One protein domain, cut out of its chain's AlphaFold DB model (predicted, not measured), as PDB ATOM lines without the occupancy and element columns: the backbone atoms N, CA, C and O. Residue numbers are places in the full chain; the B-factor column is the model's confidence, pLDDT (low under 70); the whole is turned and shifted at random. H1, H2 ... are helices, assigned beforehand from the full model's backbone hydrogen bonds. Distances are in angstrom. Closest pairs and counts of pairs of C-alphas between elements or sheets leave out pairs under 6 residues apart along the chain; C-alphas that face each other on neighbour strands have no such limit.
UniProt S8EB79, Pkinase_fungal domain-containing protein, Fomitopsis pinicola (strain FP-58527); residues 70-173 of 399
ATOM      1  N   ARG A  70     187.532 214.016  51.996       95.75
ATOM      2  CA  ARG A  70     188.069 213.746  53.338       95.75
ATOM      3  C   ARG A  70     187.375 212.570  54.037       95.75
ATOM      4  O   ARG A  70     188.013 211.870  54.811       95.75
ATOM      5  N   HIS A  71     186.093 212.341  53.748       95.62
ATOM      6  CA  HIS A  71     185.346 211.205  54.283       95.62
ATOM      7  C   HIS A  71     185.766 209.906  53.590       95.62
ATOM      8  O   HIS A  71     185.954 208.909  54.273       95.62
ATOM      9  N   ASP A  72     185.993 209.922  52.272       96.06
ATOM     10  CA  ASP A  72     186.486 208.744  51.541       96.06
ATOM     11  C   ASP A  72     187.872 208.310  52.048       96.06
ATOM     12  O   ASP A  72     188.149 207.120  52.199       96.06
ATOM     13  N   LEU A  73     188.737 209.278  52.365       97.62
ATOM     14  CA  LEU A  73     190.065 209.024  52.930       97.62
ATOM     15  C   LEU A  73     190.006 208.463  54.355       97.62
ATOM     16  O   LEU A  73     190.759 207.553  54.689       97.62
ATOM     17  N   GLU A  74     189.091 208.958  55.185       96.94
ATOM     18  CA  GLU A  74     188.863 208.390  56.515       96.94
ATOM     19  C   GLU A  74     188.250 206.979  56.419       96.94
ATOM     20  O   GLU A  74     188.633 206.069  57.152       96.94
ATOM     21  N   SER A  75     187.357 206.747  55.455       96.25
ATOM     22  CA  SER A  75     186.839 205.416  55.132       96.25
ATOM     23  C   SER A  75     187.937 204.438  54.716       96.25
ATOM     24  O   SER A  75     187.924 203.276  55.129       96.25
ATOM     25  N   PHE A  76     188.924 204.909  53.953       97.44
ATOM     26  CA  PHE A  76     190.106 204.127  53.612       97.44
ATOM     27  C   PHE A  76     190.954 203.779  54.846       97.44
ATOM     28  O   PHE A  76     191.396 202.638  54.969       97.44
ATOM     29  N   TYR A  77     191.115 204.703  55.799       97.50
ATOM     30  CA  TYR A  77     191.758 204.403  57.082       97.50
ATOM     31  C   TYR A  77     191.024 203.289  57.850       97.50
ATOM     32  O   TYR A  77     191.653 202.334  58.305       97.50
ATOM     33  N   TRP A  78     189.688 203.335  57.935       97.19
ATOM     34  CA  TRP A  78     188.913 202.275  58.596       97.19
ATOM     35  C   TRP A  78     189.084 200.907  57.923       97.19
ATOM     36  O   TRP A  78     189.181 199.885  58.609       97.19
ATOM     37  N   LEU A  79     189.172 200.877  56.592       96.56
ATOM     38  CA  LEU A  79     189.490 199.661  55.845       96.56
ATOM     39  C   LEU A  79     190.910 199.160  56.148       96.56
ATOM     40  O   LEU A  79     191.103 197.961  56.349       96.56
ATOM     41  N   LEU A  80     191.894 200.060  56.224       97.00
ATOM     42  CA  LEU A  80     193.272 199.713  56.573       97.00
ATOM     43  C   LEU A  80     193.352 199.070  57.965       97.00
ATOM     44  O   LEU A  80     193.961 198.013  58.108       97.00
ATOM     45  N   ILE A  81     192.676 199.642  58.966       97.00
ATOM     46  CA  ILE A  81     192.595 199.069  60.320       97.00
ATOM     47  C   ILE A  81     192.011 197.655  60.289       97.00
ATOM     48  O   ILE A  81     192.545 196.742  60.923       97.00
ATOM     49  N   TRP A  82     190.937 197.459  59.524       95.81
ATOM     50  CA  TRP A  82     190.317 196.149  59.367       95.81
ATOM     51  C   TRP A  82     191.267 195.123  58.742       95.81
ATOM     52  O   TRP A  82     191.333 193.991  59.220       95.81
ATOM     53  N   LEU A  83     192.032 195.517  57.720       96.06
ATOM     54  CA  LEU A  83     193.025 194.655  57.082       96.06
ATOM     55  C   LEU A  83     194.174 194.315  58.037       96.06
ATOM     56  O   LEU A  83     194.506 193.139  58.185       96.06
ATOM     57  N   VAL A  84     194.749 195.308  58.721       96.19
ATOM     58  CA  VAL A  84     195.888 195.094  59.625       96.19
ATOM     59  C   VAL A  84     195.510 194.157  60.766       96.19
ATOM     60  O   VAL A  84     196.178 193.143  60.961       96.19
ATOM     61  N   LEU A  85     194.415 194.431  61.479       95.06
ATOM     62  CA  LEU A  85     193.982 193.593  62.605       95.06
ATOM     63  C   LEU A  85     193.651 192.155  62.186       95.06
ATOM     64  O   LEU A  85     193.691 191.245  63.010       95.06
ATOM     65  N   ARG A  86     193.301 191.938  60.915       93.94
ATOM     66  CA  ARG A  86     192.922 190.628  60.382       93.94
ATOM     67  C   ARG A  86     194.100 189.830  59.826       93.94
ATOM     68  O   ARG A  86     194.050 188.602  59.842       93.94
ATOM     69  N   HIS A  87     195.120 190.509  59.308       95.00
ATOM     70  CA  HIS A  87     196.200 189.885  58.538       95.00
ATOM     71  C   HIS A  87     197.586 190.029  59.163       95.00
ATOM     72  O   HIS A  87     198.553 189.486  58.625       95.00
ATOM     73  N   THR A  88     197.704 190.720  60.292       95.00
ATOM     74  CA  THR A  88     198.978 190.898  60.992       95.00
ATOM     75  C   THR A  88     198.892 190.405  62.430       95.00
ATOM     76  O   THR A  88     197.810 190.289  63.009       95.00
ATOM     77  N   LYS A  89     200.050 190.083  63.011       94.56
ATOM     78  CA  LYS A  89     200.156 189.783  64.438       94.56
ATOM     79  C   LYS A  89     200.214 191.102  65.186       94.56
ATOM     80  O   LYS A  89     201.147 191.875  64.998       94.56
ATOM     81  N   THR A  90     199.199 191.363  65.994       95.62
ATOM     82  CA  THR A  90     199.099 192.597  66.774       95.62
ATOM     83  C   THR A  90     199.198 192.303  68.261       95.62
ATOM     84  O   THR A  90     198.728 191.255  68.701       95.62
ATOM     85  N   SER A  91     199.655 193.274  69.049       95.50
ATOM     86  CA  SER A  91     199.676 193.212  70.519       95.50
ATOM     87  C   SER A  91     198.286 193.109  71.169       95.50
ATOM     88  O   SER A  91     198.150 192.850  72.367       95.50
ATOM     89  N   VAL A  92     197.224 193.290  70.384       94.06
ATOM     90  CA  VAL A  92     195.838 193.102  70.805       94.06
ATOM     91  C   VAL A  92     195.558 191.615  71.043       94.06
ATOM     92  O   VAL A  92     195.576 190.818  70.113       94.06
ATOM     93  N   ALA A  93     195.199 191.262  72.280       93.69
ATOM     94  CA  ALA A  93     194.925 189.877  72.681       93.69
ATOM     95  C   ALA A  93     193.788 189.191  71.892       93.69
ATOM     96  O   ALA A  93     193.820 187.979  71.704       93.69
ATOM     97  N   ASP A  94     192.784 189.951  71.443       93.88
ATOM     98  CA  ASP A  94     191.664 189.442  70.640       93.88
ATOM     99  C   ASP A  94     191.280 190.448  69.534       93.88
ATOM    100  O   ASP A  94     190.399 191.300  69.731       93.88
ATOM    101  N   PRO A  95     191.952 190.388  68.369       91.88
ATOM    102  CA  PRO A  95     191.682 191.287  67.248       91.88
ATOM    103  C   PRO A  95     190.252 191.145  66.714       91.88
ATOM    104  O   PRO A  95     189.629 192.142  66.354       91.88
ATOM    105  N   CYS A  96     189.688 189.934  66.722       90.38
ATOM    106  CA  CYS A  96     188.323 189.670  66.259       90.38
ATOM    107  C   CYS A  96     187.280 190.381  67.125       90.38
ATOM    108  O   CYS A  96     186.374 191.029  66.595       90.38
ATOM    109  N   SER A  97     187.417 190.305  68.451       92.44
ATOM    110  CA  SER A  97     186.545 191.042  69.369       92.44
ATOM    111  C   SER A  97     186.696 192.552  69.198       92.44
ATOM    112  O   SER A  97     185.692 193.259  69.147       92.44
ATOM    113  N   LYS A  98     187.920 193.065  68.999       93.75
ATOM    114  CA  LYS A  98     188.122 194.496  68.708       93.75
ATOM    115  C   LYS A  98     187.465 194.936  67.405       93.75
ATOM    116  O   LYS A  98     186.799 195.966  67.404       93.75
ATOM    117  N   LEU A  99     187.599 194.159  66.331       93.88
ATOM    118  CA  LEU A  99     186.936 194.438  65.056       93.88
ATOM    119  C   LEU A  99     185.416 194.455  65.211       93.88
ATOM    120  O   LEU A  99     184.757 195.347  64.685       93.88
ATOM    121  N   LYS A 100     184.861 193.511  65.975       92.69
ATOM    122  CA  LYS A 100     183.430 193.479  66.273       92.69
ATOM    123  C   LYS A 100     182.993 194.719  67.054       92.69
ATOM    124  O   LYS A 100     182.028 195.369  66.680       92.69
ATOM    125  N   VAL A 101     183.737 195.097  68.091       93.69
ATOM    126  CA  VAL A 101     183.463 196.323  68.856       93.69
ATOM    127  C   VAL A 101     183.584 197.570  67.975       93.69
ATOM    128  O   VAL A 101     182.829 198.514  68.156       93.69
ATOM    129  N   LEU A 102     184.486 197.603  67.001       94.19
ATOM    130  CA  LEU A 102     184.653 198.786  66.161       94.19
ATOM    131  C   LEU A 102     183.578 198.897  65.068       94.19
ATOM    132  O   LEU A 102     183.147 200.003  64.744       94.19
ATOM    133  N   PHE A 103     183.155 197.767  64.497       93.44
ATOM    134  CA  PHE A 103     182.387 197.752  63.252       93.44
ATOM    135  C   PHE A 103     180.993 197.109  63.332       93.44
ATOM    136  O   PHE A 103     180.180 197.377  62.457       93.44
ATOM    137  N   ASP A 104     180.698 196.299  64.350       91.94
ATOM    138  CA  ASP A 104     179.414 195.596  64.536       91.94
ATOM    139  C   ASP A 104     178.631 196.218  65.705       91.94
ATOM    140  O   ASP A 104     178.274 195.555  66.683       91.94
ATOM    141  N   GLN A 105     178.428 197.537  65.630       93.62
ATOM    142  CA  GLN A 105     177.628 198.283  66.599       93.62
ATOM    143  C   GLN A 105     176.151 198.320  66.182       93.62
ATOM    144  O   GLN A 105     175.846 198.388  64.990       93.62
ATOM    145  N   PRO A 106     175.210 198.264  67.144       90.56
ATOM    146  CA  PRO A 106     173.782 198.178  66.844       90.56
ATOM    147  C   PRO A 106     173.187 199.489  66.315       90.56
ATOM    148  O   PRO A 106     172.105 199.464  65.729       90.56
ATOM    149  N   ASN A 107     173.850 200.621  66.548       92.50
ATOM    150  CA  ASN A 107     173.429 201.938  66.091       92.50
ATOM    151  C   ASN A 107     174.646 202.778  65.658       92.50
ATOM    152  O   ASN A 107     175.795 202.468  65.994       92.50
ATOM    153  N   ASP A 108     174.376 203.833  64.890       92.62
ATOM    154  CA  ASP A 108     175.417 204.689  64.315       92.62
ATOM    155  C   ASP A 108     176.152 205.509  65.386       92.62
ATOM    156  O   ASP A 108     177.358 205.713  65.265       92.62
ATOM    157  N   ASP A 109     175.464 205.917  66.460       93.62
ATOM    158  CA  ASP A 109     176.050 206.691  67.564       93.62
ATOM    159  C   ASP A 109     177.118 205.885  68.327       93.62
ATOM    160  O   ASP A 109     178.227 206.369  68.549       93.62
ATOM    161  N   ASP A 110     176.838 204.620  68.645       94.56
ATOM    162  CA  ASP A 110     177.790 203.693  69.259       94.56
ATOM    163  C   ASP A 110     178.975 203.446  68.313       94.56
ATOM    164  O   ASP A 110     180.128 203.392  68.748       94.56
ATOM    165  N   CYS A 111     178.728 203.342  67.000       94.06
ATOM    166  CA  CYS A 111     179.800 203.214  66.009       94.06
ATOM    167  C   CYS A 111     180.694 204.465  65.984       94.06
ATOM    168  O   CYS A 111     181.923 204.350  65.981       94.06
ATOM    169  N   VAL A 112     180.089 205.656  66.024       94.50
ATOM    170  CA  VAL A 112     180.787 206.944  66.132       94.50
ATOM    171  C   VAL A 112     181.647 206.986  67.387       94.50
ATOM    172  O   VAL A 112     182.827 207.319  67.291       94.50
ATOM    173  N   ASP A 113     181.103 206.627  68.547       94.44
ATOM    174  CA  ASP A 113     181.829 206.687  69.815       94.44
ATOM    175  C   ASP A 113     182.972 205.670  69.875       94.44
ATOM    176  O   ASP A 113     184.076 206.009  70.317       94.44
ATOM    177  N   MET A 114     182.766 204.453  69.362       95.31
ATOM    178  CA  MET A 114     183.829 203.449  69.273       95.31
ATOM    179  C   MET A 114     184.952 203.894  68.334       95.31
ATOM    180  O   MET A 114     186.125 203.796  68.703       95.31
ATOM    181  N   LYS A 115     184.618 204.438  67.157       95.62
ATOM    182  CA  LYS A 115     185.598 204.963  66.194       95.62
ATOM    183  C   LYS A 115     186.334 206.190  66.728       95.62
ATOM    184  O   LYS A 115     187.559 206.227  66.693       95.62
ATOM    185  N   ARG A 116     185.631 207.162  67.313       94.56
ATOM    186  CA  ARG A 116     186.263 208.331  67.953       94.56
ATOM    187  C   ARG A 116     187.174 207.922  69.095       94.56
ATOM    188  O   ARG A 116     188.271 208.449  69.212       94.56
ATOM    189  N   GLY A 117     186.729 206.978  69.918       93.44
ATOM    190  CA  GLY A 117     187.531 206.431  70.998       93.44
ATOM    191  C   GLY A 117     188.706 205.592  70.506       93.44
ATOM    192  O   GLY A 117     189.577 205.294  71.313       93.44
ATOM    193  N   TRP A 118     188.726 205.156  69.245       94.75
ATOM    194  CA  TRP A 118     189.852 204.452  68.630       94.75
ATOM    195  C   TRP A 118     190.933 205.411  68.129       94.75
ATOM    196  O   TRP A 118     192.117 205.109  68.256       94.75
ATOM    197  N   LEU A 119     190.545 206.562  67.579       95.06
ATOM    198  CA  LEU A 119     191.495 207.577  67.123       95.06
ATOM    199  C   LEU A 119     192.387 208.034  68.292       95.06
ATOM    200  O   LEU A 119     191.893 208.402  69.357       95.06
ATOM    201  N   GLY A 120     193.706 207.967  68.101       86.88
ATOM    202  CA  GLY A 120     194.707 208.233  69.143       86.88
ATOM    203  C   GLY A 120     194.957 207.097  70.147       86.88
ATOM    204  O   GLY A 120     195.730 207.289  71.083       86.88
ATOM    205  N   LYS A 121     194.333 205.918  69.994       88.25
ATOM    206  CA  LYS A 121     194.749 204.724  70.745       88.25
ATOM    207  C   LYS A 121     195.915 204.041  70.054       88.25
ATOM    208  O   LYS A 121     195.865 203.761  68.860       88.25
ATOM    209  N   GLU A 122     196.910 203.696  70.853       84.75
ATOM    210  CA  GLU A 122     198.052 202.921  70.404       84.75
ATOM    211  C   GLU A 122     197.680 201.434  70.327       84.75
ATOM    212  O   GLU A 122     197.182 200.834  71.284       84.75
ATOM    213  N   PHE A 123     197.922 200.837  69.166       93.94
ATOM    214  CA  PHE A 123     198.106 199.402  69.039       93.94
ATOM    215  C   PHE A 123     199.302 199.161  68.133       93.94
ATOM    216  O   PHE A 123     199.607 199.970  67.258       93.94
ATOM    217  N   THR A 124     199.977 198.043  68.356       97.06
ATOM    218  CA  THR A 124     201.216 197.723  67.656       97.06
ATOM    219  C   THR A 124     201.072 196.418  66.892       97.06
ATOM    220  O   THR A 124     200.450 195.460  67.352       97.06
ATOM    221  N   VAL A 125     201.642 196.406  65.698       97.00
ATOM    222  CA  VAL A 125     201.931 195.244  64.872       97.00
ATOM    223  C   VAL A 125     203.323 194.757  65.246       97.00
ATOM    224  O   VAL A 125     204.306 195.506  65.179       97.00
ATOM    225  N   ASP A 126     203.402 193.502  65.667       96.19
ATOM    226  CA  ASP A 126     204.624 192.910  66.188       96.19
ATOM    227  C   ASP A 126     205.677 192.811  65.080       96.19
ATOM    228  O   ASP A 126     205.468 192.171  64.049       96.19
ATOM    229  N   GLY A 127     206.831 193.446  65.300       96.12
ATOM    230  CA  GLY A 127     207.955 193.404  64.363       96.12
ATOM    231  C   GLY A 127     207.752 194.186  63.060       96.12
ATOM    232  O   GLY A 127     208.543 193.997  62.140       96.12
ATOM    233  N   ASN A 128     206.738 195.057  62.966       97.31
ATOM    234  CA  ASN A 128     206.499 195.892  61.784       97.31
ATOM    235  C   ASN A 128     206.407 197.384  62.157       97.31
ATOM    236  O   ASN A 128     205.329 197.970  62.269       97.31
ATOM    237  N   LEU A 129     207.575 197.994  62.387       96.81
ATOM    238  CA  LEU A 129     207.698 199.412  62.746       96.81
ATOM    239  C   LEU A 129     207.146 200.372  61.671       96.81
ATOM    240  O   LEU A 129     206.469 201.326  62.063       96.81
ATOM    241  N   PRO A 130     207.347 200.145  60.353       97.94
ATOM    242  CA  PRO A 130     206.740 200.981  59.317       97.94
ATOM    243  C   PRO A 130     205.211 201.031  59.389       97.94
ATOM    244  O   PRO A 130     204.637 202.117  59.310       97.94
ATOM    245  N   ILE A 131     204.544 199.886  59.588       97.44
ATOM    246  CA  ILE A 131     203.080 199.851  59.718       97.44
ATOM    247  C   ILE A 131     202.620 200.566  60.993       97.44
ATOM    248  O   ILE A 131     201.651 201.317  60.936       97.44
ATOM    249  N   ASN A 132     203.317 200.397  62.121       97.44
ATOM    250  CA  ASN A 132     202.971 201.108  63.361       97.44
ATOM    251  C   ASN A 132     203.037 202.622  63.173       97.44
ATOM    252  O   ASN A 132     202.086 203.327  63.502       97.44
ATOM    253  N   TYR A 133     204.117 203.095  62.548       97.44
ATOM    254  CA  TYR A 133     204.286 204.503  62.216       97.44
ATOM    255  C   TYR A 133     203.176 205.006  61.280       97.44
ATOM    256  O   TYR A 133     202.583 206.050  61.540       97.44
ATOM    257  N   LEU A 134     202.839 204.254  60.224       97.75
ATOM    258  CA  LEU A 134     201.740 204.604  59.317       97.75
ATOM    259  C   LEU A 134     200.412 204.753  60.064       97.75
ATOM    260  O   LEU A 134     199.697 205.729  59.860       97.75
ATOM    261  N   LEU A 135     200.069 203.780  60.906       97.31
ATOM    262  CA  LEU A 135     198.784 203.738  61.599       97.31
ATOM    263  C   LEU A 135     198.644 204.851  62.628       97.31
ATOM    264  O   LEU A 135     197.580 205.461  62.704       97.31
ATOM    265  N   GLU A 136     199.704 205.128  63.383       96.75
ATOM    266  CA  GLU A 136     199.746 206.218  64.355       96.75
ATOM    267  C   GLU A 136     199.523 207.568  63.662       96.75
ATOM    268  O   GLU A 136     198.534 208.250  63.937       96.75
ATOM    269  N   ASN A 137     200.349 207.900  62.667       97.31
ATOM    270  CA  ASN A 137     200.261 209.180  61.963       97.31
ATOM    271  C   ASN A 137     198.951 209.316  61.165       97.31
ATOM    272  O   ASN A 137     198.343 210.386  61.131       97.31
ATOM    273  N   PHE A 138     198.454 208.240  60.545       97.62
ATOM    274  CA  PHE A 138     197.181 208.301  59.822       97.62
ATOM    275  C   PHE A 138     195.988 208.449  60.789       97.62
ATOM    276  O   PHE A 138     195.028 209.164  60.491       97.62
ATOM    277  N   SER A 139     196.061 207.841  61.978       96.50
ATOM    278  CA  SER A 139     195.080 208.028  63.055       96.50
ATOM    279  C   SER A 139     195.042 209.483  63.528       96.50
ATOM    280  O   SER A 139     193.956 210.043  63.679       96.50
ATOM    281  N   GLU A 140     196.201 210.133  63.677       95.00
ATOM    282  CA  GLU A 140     196.292 211.562  64.007       95.00
ATOM    283  C   GLU A 140     195.663 212.449  62.927       95.00
ATOM    284  O   GLU A 140     194.830 213.302  63.241       95.00
ATOM    285  N   LEU A 141     195.962 212.192  61.648       96.06
ATOM    286  CA  LEU A 141     195.342 212.913  60.533       96.06
ATOM    287  C   LEU A 141     193.808 212.765  60.530       96.06
ATOM    288  O   LEU A 141     193.085 213.730  60.271       96.06
ATOM    289  N   CYS A 142     193.286 211.576  60.851       96.00
ATOM    290  CA  CYS A 142     191.844 211.348  60.980       96.00
ATOM    291  C   CYS A 142     191.249 212.038  62.222       96.00
ATOM    292  O   CYS A 142     190.121 212.545  62.176       96.00
ATOM    293  N   ALA A 143     191.998 212.086  63.328       93.69
ATOM    294  CA  ALA A 143     191.600 212.770  64.555       93.69
ATOM    295  C   ALA A 143     191.501 214.287  64.362       93.69
ATOM    296  O   ALA A 143     190.572 214.895  64.889       93.69
ATOM    297  N   ASP A 144     192.411 214.879  63.587       92.62
ATOM    298  CA  ASP A 144     192.415 216.307  63.256       92.62
ATOM    299  C   ASP A 144     191.376 216.681  62.187       92.62
ATOM    300  O   ASP A 144     190.864 217.804  62.183       92.62
ATOM    301  N   ASN A 145     191.028 215.734  61.307       92.50
ATOM    302  CA  ASN A 145     189.917 215.870  60.364       92.50
ATOM    303  C   ASN A 145     188.554 215.877  61.067       92.50
ATOM    304  O   ASN A 145     187.615 216.538  60.617       92.50
ATOM    305  N   SER A 146     188.453 215.129  62.162       85.38
ATOM    306  CA  SER A 146     187.252 215.044  62.975       85.38
ATOM    307  C   SER A 146     187.196 216.222  63.948       85.38
ATOM    308  O   SER A 146     188.160 216.516  64.645       85.38
ATOM    309  N   ASN A 147     186.031 216.848  64.128       73.62
ATOM    310  CA  ASN A 147     185.807 217.836  65.203       73.62
ATOM    311  C   ASN A 147     185.856 217.224  66.634       73.62
ATOM    312  O   ASN A 147     185.155 217.676  67.540       73.62
ATOM    313  N   VAL A 148     186.618 216.146  66.858       66.88
ATOM    314  CA  VAL A 148     186.728 215.457  68.153       66.88
ATOM    315  C   VAL A 148     187.289 216.403  69.211       66.88
ATOM    316  O   VAL A 148     186.834 216.369  70.354       66.88
ATOM    317  N   LYS A 149     188.230 217.268  68.822       65.75
ATOM    318  CA  LYS A 149     188.757 218.338  69.663       65.75
ATOM    319  C   LYS A 149     187.764 219.505  69.599       65.75
ATOM    320  O   LYS A 149     187.745 220.271  68.647       65.75
ATOM    321  N   THR A 150     186.918 219.645  70.617       64.50
ATOM    322  CA  THR A 150     185.968 220.771  70.764       64.50
ATOM    323  C   THR A 150     186.652 222.136  70.924       64.50
ATOM    324  O   THR A 150     185.985 223.171  70.954       64.50
ATOM    325  N   SER A 151     187.980 222.166  71.024       60.09
ATOM    326  CA  SER A 151     188.788 223.377  71.055       60.09
ATOM    327  C   SER A 151     189.097 223.871  69.642       60.09
ATOM    328  O   SER A 151     189.623 223.116  68.830       60.09
ATOM    329  N   ARG A 152     188.881 225.171  69.393       71.50
ATOM    330  CA  ARG A 152     189.527 225.885  68.275       71.50
ATOM    331  C   ARG A 152     191.030 225.553  68.292       71.50
ATOM    332  O   ARG A 152     191.605 225.587  69.383       71.50
ATOM    333  N   PRO A 153     191.681 225.261  67.155       79.62
ATOM    334  CA  PRO A 153     191.386 225.718  65.789       79.62
ATOM    335  C   PRO A 153     190.336 224.899  65.019       79.62
ATOM    336  O   PRO A 153     189.828 223.896  65.502       79.62
ATOM    337  N   ALA A 154     189.969 225.383  63.826       85.12
ATOM    338  CA  ALA A 154     189.123 224.630  62.902       85.12
ATOM    339  C   ALA A 154     189.810 223.307  62.499       85.12
ATOM    340  O   ALA A 154     191.041 223.295  62.410       85.12
ATOM    341  N   PRO A 155     189.044 222.231  62.231       87.31
ATOM    342  CA  PRO A 155     189.597 220.961  61.765       87.31
ATOM    343  C   PRO A 155     190.480 221.149  60.541       87.31
ATOM    344  O   PRO A 155     190.158 221.948  59.654       87.31
ATOM    345  N   VAL A 156     191.564 220.383  60.475       92.19
ATOM    346  CA  VAL A 156     192.425 220.334  59.295       92.19
ATOM    347  C   VAL A 156     191.831 219.287  58.353       92.19
ATOM    348  O   VAL A 156     191.809 218.111  58.707       92.19
ATOM    349  N   PRO A 157     191.313 219.666  57.169       93.75
ATOM    350  CA  PRO A 157     190.682 218.697  56.284       93.75
ATOM    351  C   PRO A 157     191.687 217.645  55.815       93.75
ATOM    352  O   PRO A 157     192.776 217.984  55.348       93.75
ATOM    353  N   LEU A 158     191.292 216.372  55.866       96.88
ATOM    354  CA  LEU A 158     192.093 215.288  55.306       96.88
ATOM    355  C   LEU A 158     192.156 215.420  53.776       96.88
ATOM    356  O   LEU A 158     191.125 215.498  53.105       96.88
ATOM    357  N   THR A 159     193.365 215.457  53.213       97.12
ATOM    358  CA  THR A 159     193.580 215.610  51.765       97.12
ATOM    359  C   THR A 159     194.366 214.437  51.193       97.12
ATOM    360  O   THR A 159     195.171 213.830  51.896       97.12
ATOM    361  N   TYR A 160     194.184 214.156  49.896       97.81
ATOM    362  CA  TYR A 160     194.958 213.123  49.195       97.81
ATOM    363  C   TYR A 160     196.458 213.339  49.345       97.81
ATOM    364  O   TYR A 160     197.187 212.381  49.545       97.81
ATOM    365  N   LYS A 161     196.907 214.596  49.276       97.62
ATOM    366  CA  LYS A 161     198.321 214.931  49.400       97.62
ATOM    367  C   LYS A 161     198.887 214.472  50.746       97.62
ATOM    368  O   LYS A 161     199.897 213.793  50.749       97.62
ATOM    369  N   LEU A 162     198.212 214.780  51.857       97.75
ATOM    370  CA  LEU A 162     198.672 214.377  53.194       97.75
ATOM    371  C   LEU A 162     198.761 212.854  53.336       97.75
ATOM    372  O   LEU A 162     199.733 212.345  53.879       97.75
ATOM    373  N   VAL A 163     197.759 212.133  52.823       98.06
ATOM    374  CA  VAL A 163     197.759 210.666  52.868       98.06
ATOM    375  C   VAL A 163     198.866 210.098  51.976       98.06
ATOM    376  O   VAL A 163     199.610 209.236  52.420       98.06
ATOM    377  N   LEU A 164     199.031 210.589  50.745       97.94
ATOM    378  CA  LEU A 164     200.086 210.117  49.841       97.94
ATOM    379  C   LEU A 164     201.488 210.414  50.378       97.94
ATOM    380  O   LEU A 164     202.325 209.520  50.360       97.94
ATOM    381  N   ASP A 165     201.721 211.622  50.900       98.31
ATOM    382  CA  ASP A 165     203.002 212.007  51.499       98.31
ATOM    383  C   ASP A 165     203.354 211.059  52.667       98.31
ATOM    384  O   ASP A 165     204.489 210.590  52.754       98.31
ATOM    385  N   LEU A 166     202.369 210.699  53.501       98.31
ATOM    386  CA  LEU A 166     202.543 209.742  54.599       98.31
ATOM    387  C   LEU A 166     202.878 208.324  54.104       98.31
ATOM    388  O   LEU A 166     203.774 207.671  54.638       98.31
ATOM    389  N   PHE A 167     202.175 207.828  53.082       98.31
ATOM    390  CA  PHE A 167     202.474 206.515  52.503       98.31
ATOM    391  C   PHE A 167     203.862 206.490  51.856       98.31
ATOM    392  O   PHE A 167     204.615 205.543  52.070       98.31
ATOM    393  N   ASP A 168     204.231 207.535  51.113       98.44
ATOM    394  CA  ASP A 168     205.555 207.665  50.505       98.44
ATOM    395  C   ASP A 168     206.666 207.707  51.558       98.44
ATOM    396  O   ASP A 168     207.740 207.148  51.340       98.44
ATOM    397  N   GLU A 169     206.437 208.371  52.693       98.31
ATOM    398  CA  GLU A 169     207.368 208.388  53.820       98.31
ATOM    399  C   GLU A 169     207.562 206.986  54.410       98.31
ATOM    400  O   GLU A 169     208.695 206.521  54.538       98.31
ATOM    401  N   VAL A 170     206.468 206.277  54.693       98.00
ATOM    402  CA  VAL A 170     206.499 204.916  55.253       98.00
ATOM    403  C   VAL A 170     207.173 203.927  54.296       98.00
ATOM    404  O   VAL A 170     208.000 203.115  54.715       98.00
ATOM    405  N   LEU A 171     206.859 204.003  53.000       97.69
ATOM    406  CA  LEU A 171     207.414 203.116  51.974       97.69
ATOM    407  C   LEU A 171     208.918 203.331  51.738       97.69
ATOM    408  O   LEU A 171     209.585 202.419  51.257       97.69
ATOM    409  N   LYS A 172     209.463 204.505  52.080       98.00
ATOM    410  CA  LYS A 172     210.903 204.807  51.976       98.00
ATOM    411  C   LYS A 172     211.726 204.304  53.159       98.00
ATOM    412  O   LYS A 172     212.951 204.370  53.096       98.00
ATOM    413  N   ARG A 173     211.091 203.855  54.242       98.06
ATOM    414  CA  ARG A 173     211.815 203.368  55.419       98.06
ATOM    415  C   ARG A 173     212.589 202.089  55.093       98.06
ATOM    416  O   ARG A 173     212.159 201.290  54.271       98.06
TER     417      ARG A 173
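AT A GLANCE: This is residues 70 to 173 of the 399 residues of the protein "Pkinase_fungal domain-containing protein" of Fomitopsis pinicola (strain FP-58527) (UniProt S8EB79). Three helices, H1, H4 and H5, run side by side with their centres in a triangle, H4 the opposite way to H1 and H5, and the side between H1 and H5 is the loosest. On the other side of H1, H2 folds back beside its last turns, and H3 is set steeply to H2. The printed part has 104 residues, with five named helices in the order H1 to H5 and no named strand: the class is all helix. The whole is compact, with a radius of gyration of the C-alphas of 13.9 A and spans of 40 by 37 by 22 A.

HOW THE PARTS SIT: Start with H1, residues 70 to 87; its residues 82 to 86 alone touch H2, residues 95 to 103, a helical hairpin at a shallow tilt of 22 degrees, with Leu 85 and Pro 95 the closest C-alphas at 5.7 A. H2 touches H3, residues 108 to 118, at a steep tilt of 49 degrees; the closest C-alphas, Leu 102 and Met 114, are 5.7 A apart. H1 and H3 are apart. H4, residues 129 to 145, touches H1 at a shallow tilt of 32 degrees, opposite ways, closest at the C-alphas of Glu 74 and Cys 142, 6.1 A. H5, residues 160 to 171, forms a helical hairpin with H4 at 15 degrees, closest at the C-alphas of Pro 130 and Val 170, 5.7 A. H1 and H5 are close but not clearly touching: the closest C-alphas, Leu 73 and Tyr 160, are 7.4 A apart. In H1, H2, H3, H4 and H5 every O i to N i+4 pair is within hydrogen-bond range.

IN THESE COORDINATES: Find C-alpha 70 at (188.069, 213.746, 53.338); from there H1 runs 25.7 A to C-alpha 87. H2 is 12.0 A long, H3 15.1 A and H4 24.3 A. H5 runs 16.2 A to C-alpha 171 at (207.414, 203.116, 51.974).

THE WHOLE: The printed part has no cut. Look at residues 146 to 159 for the long link, H4 to H5; in it, residues 148 to 151 have pLDDT under 70.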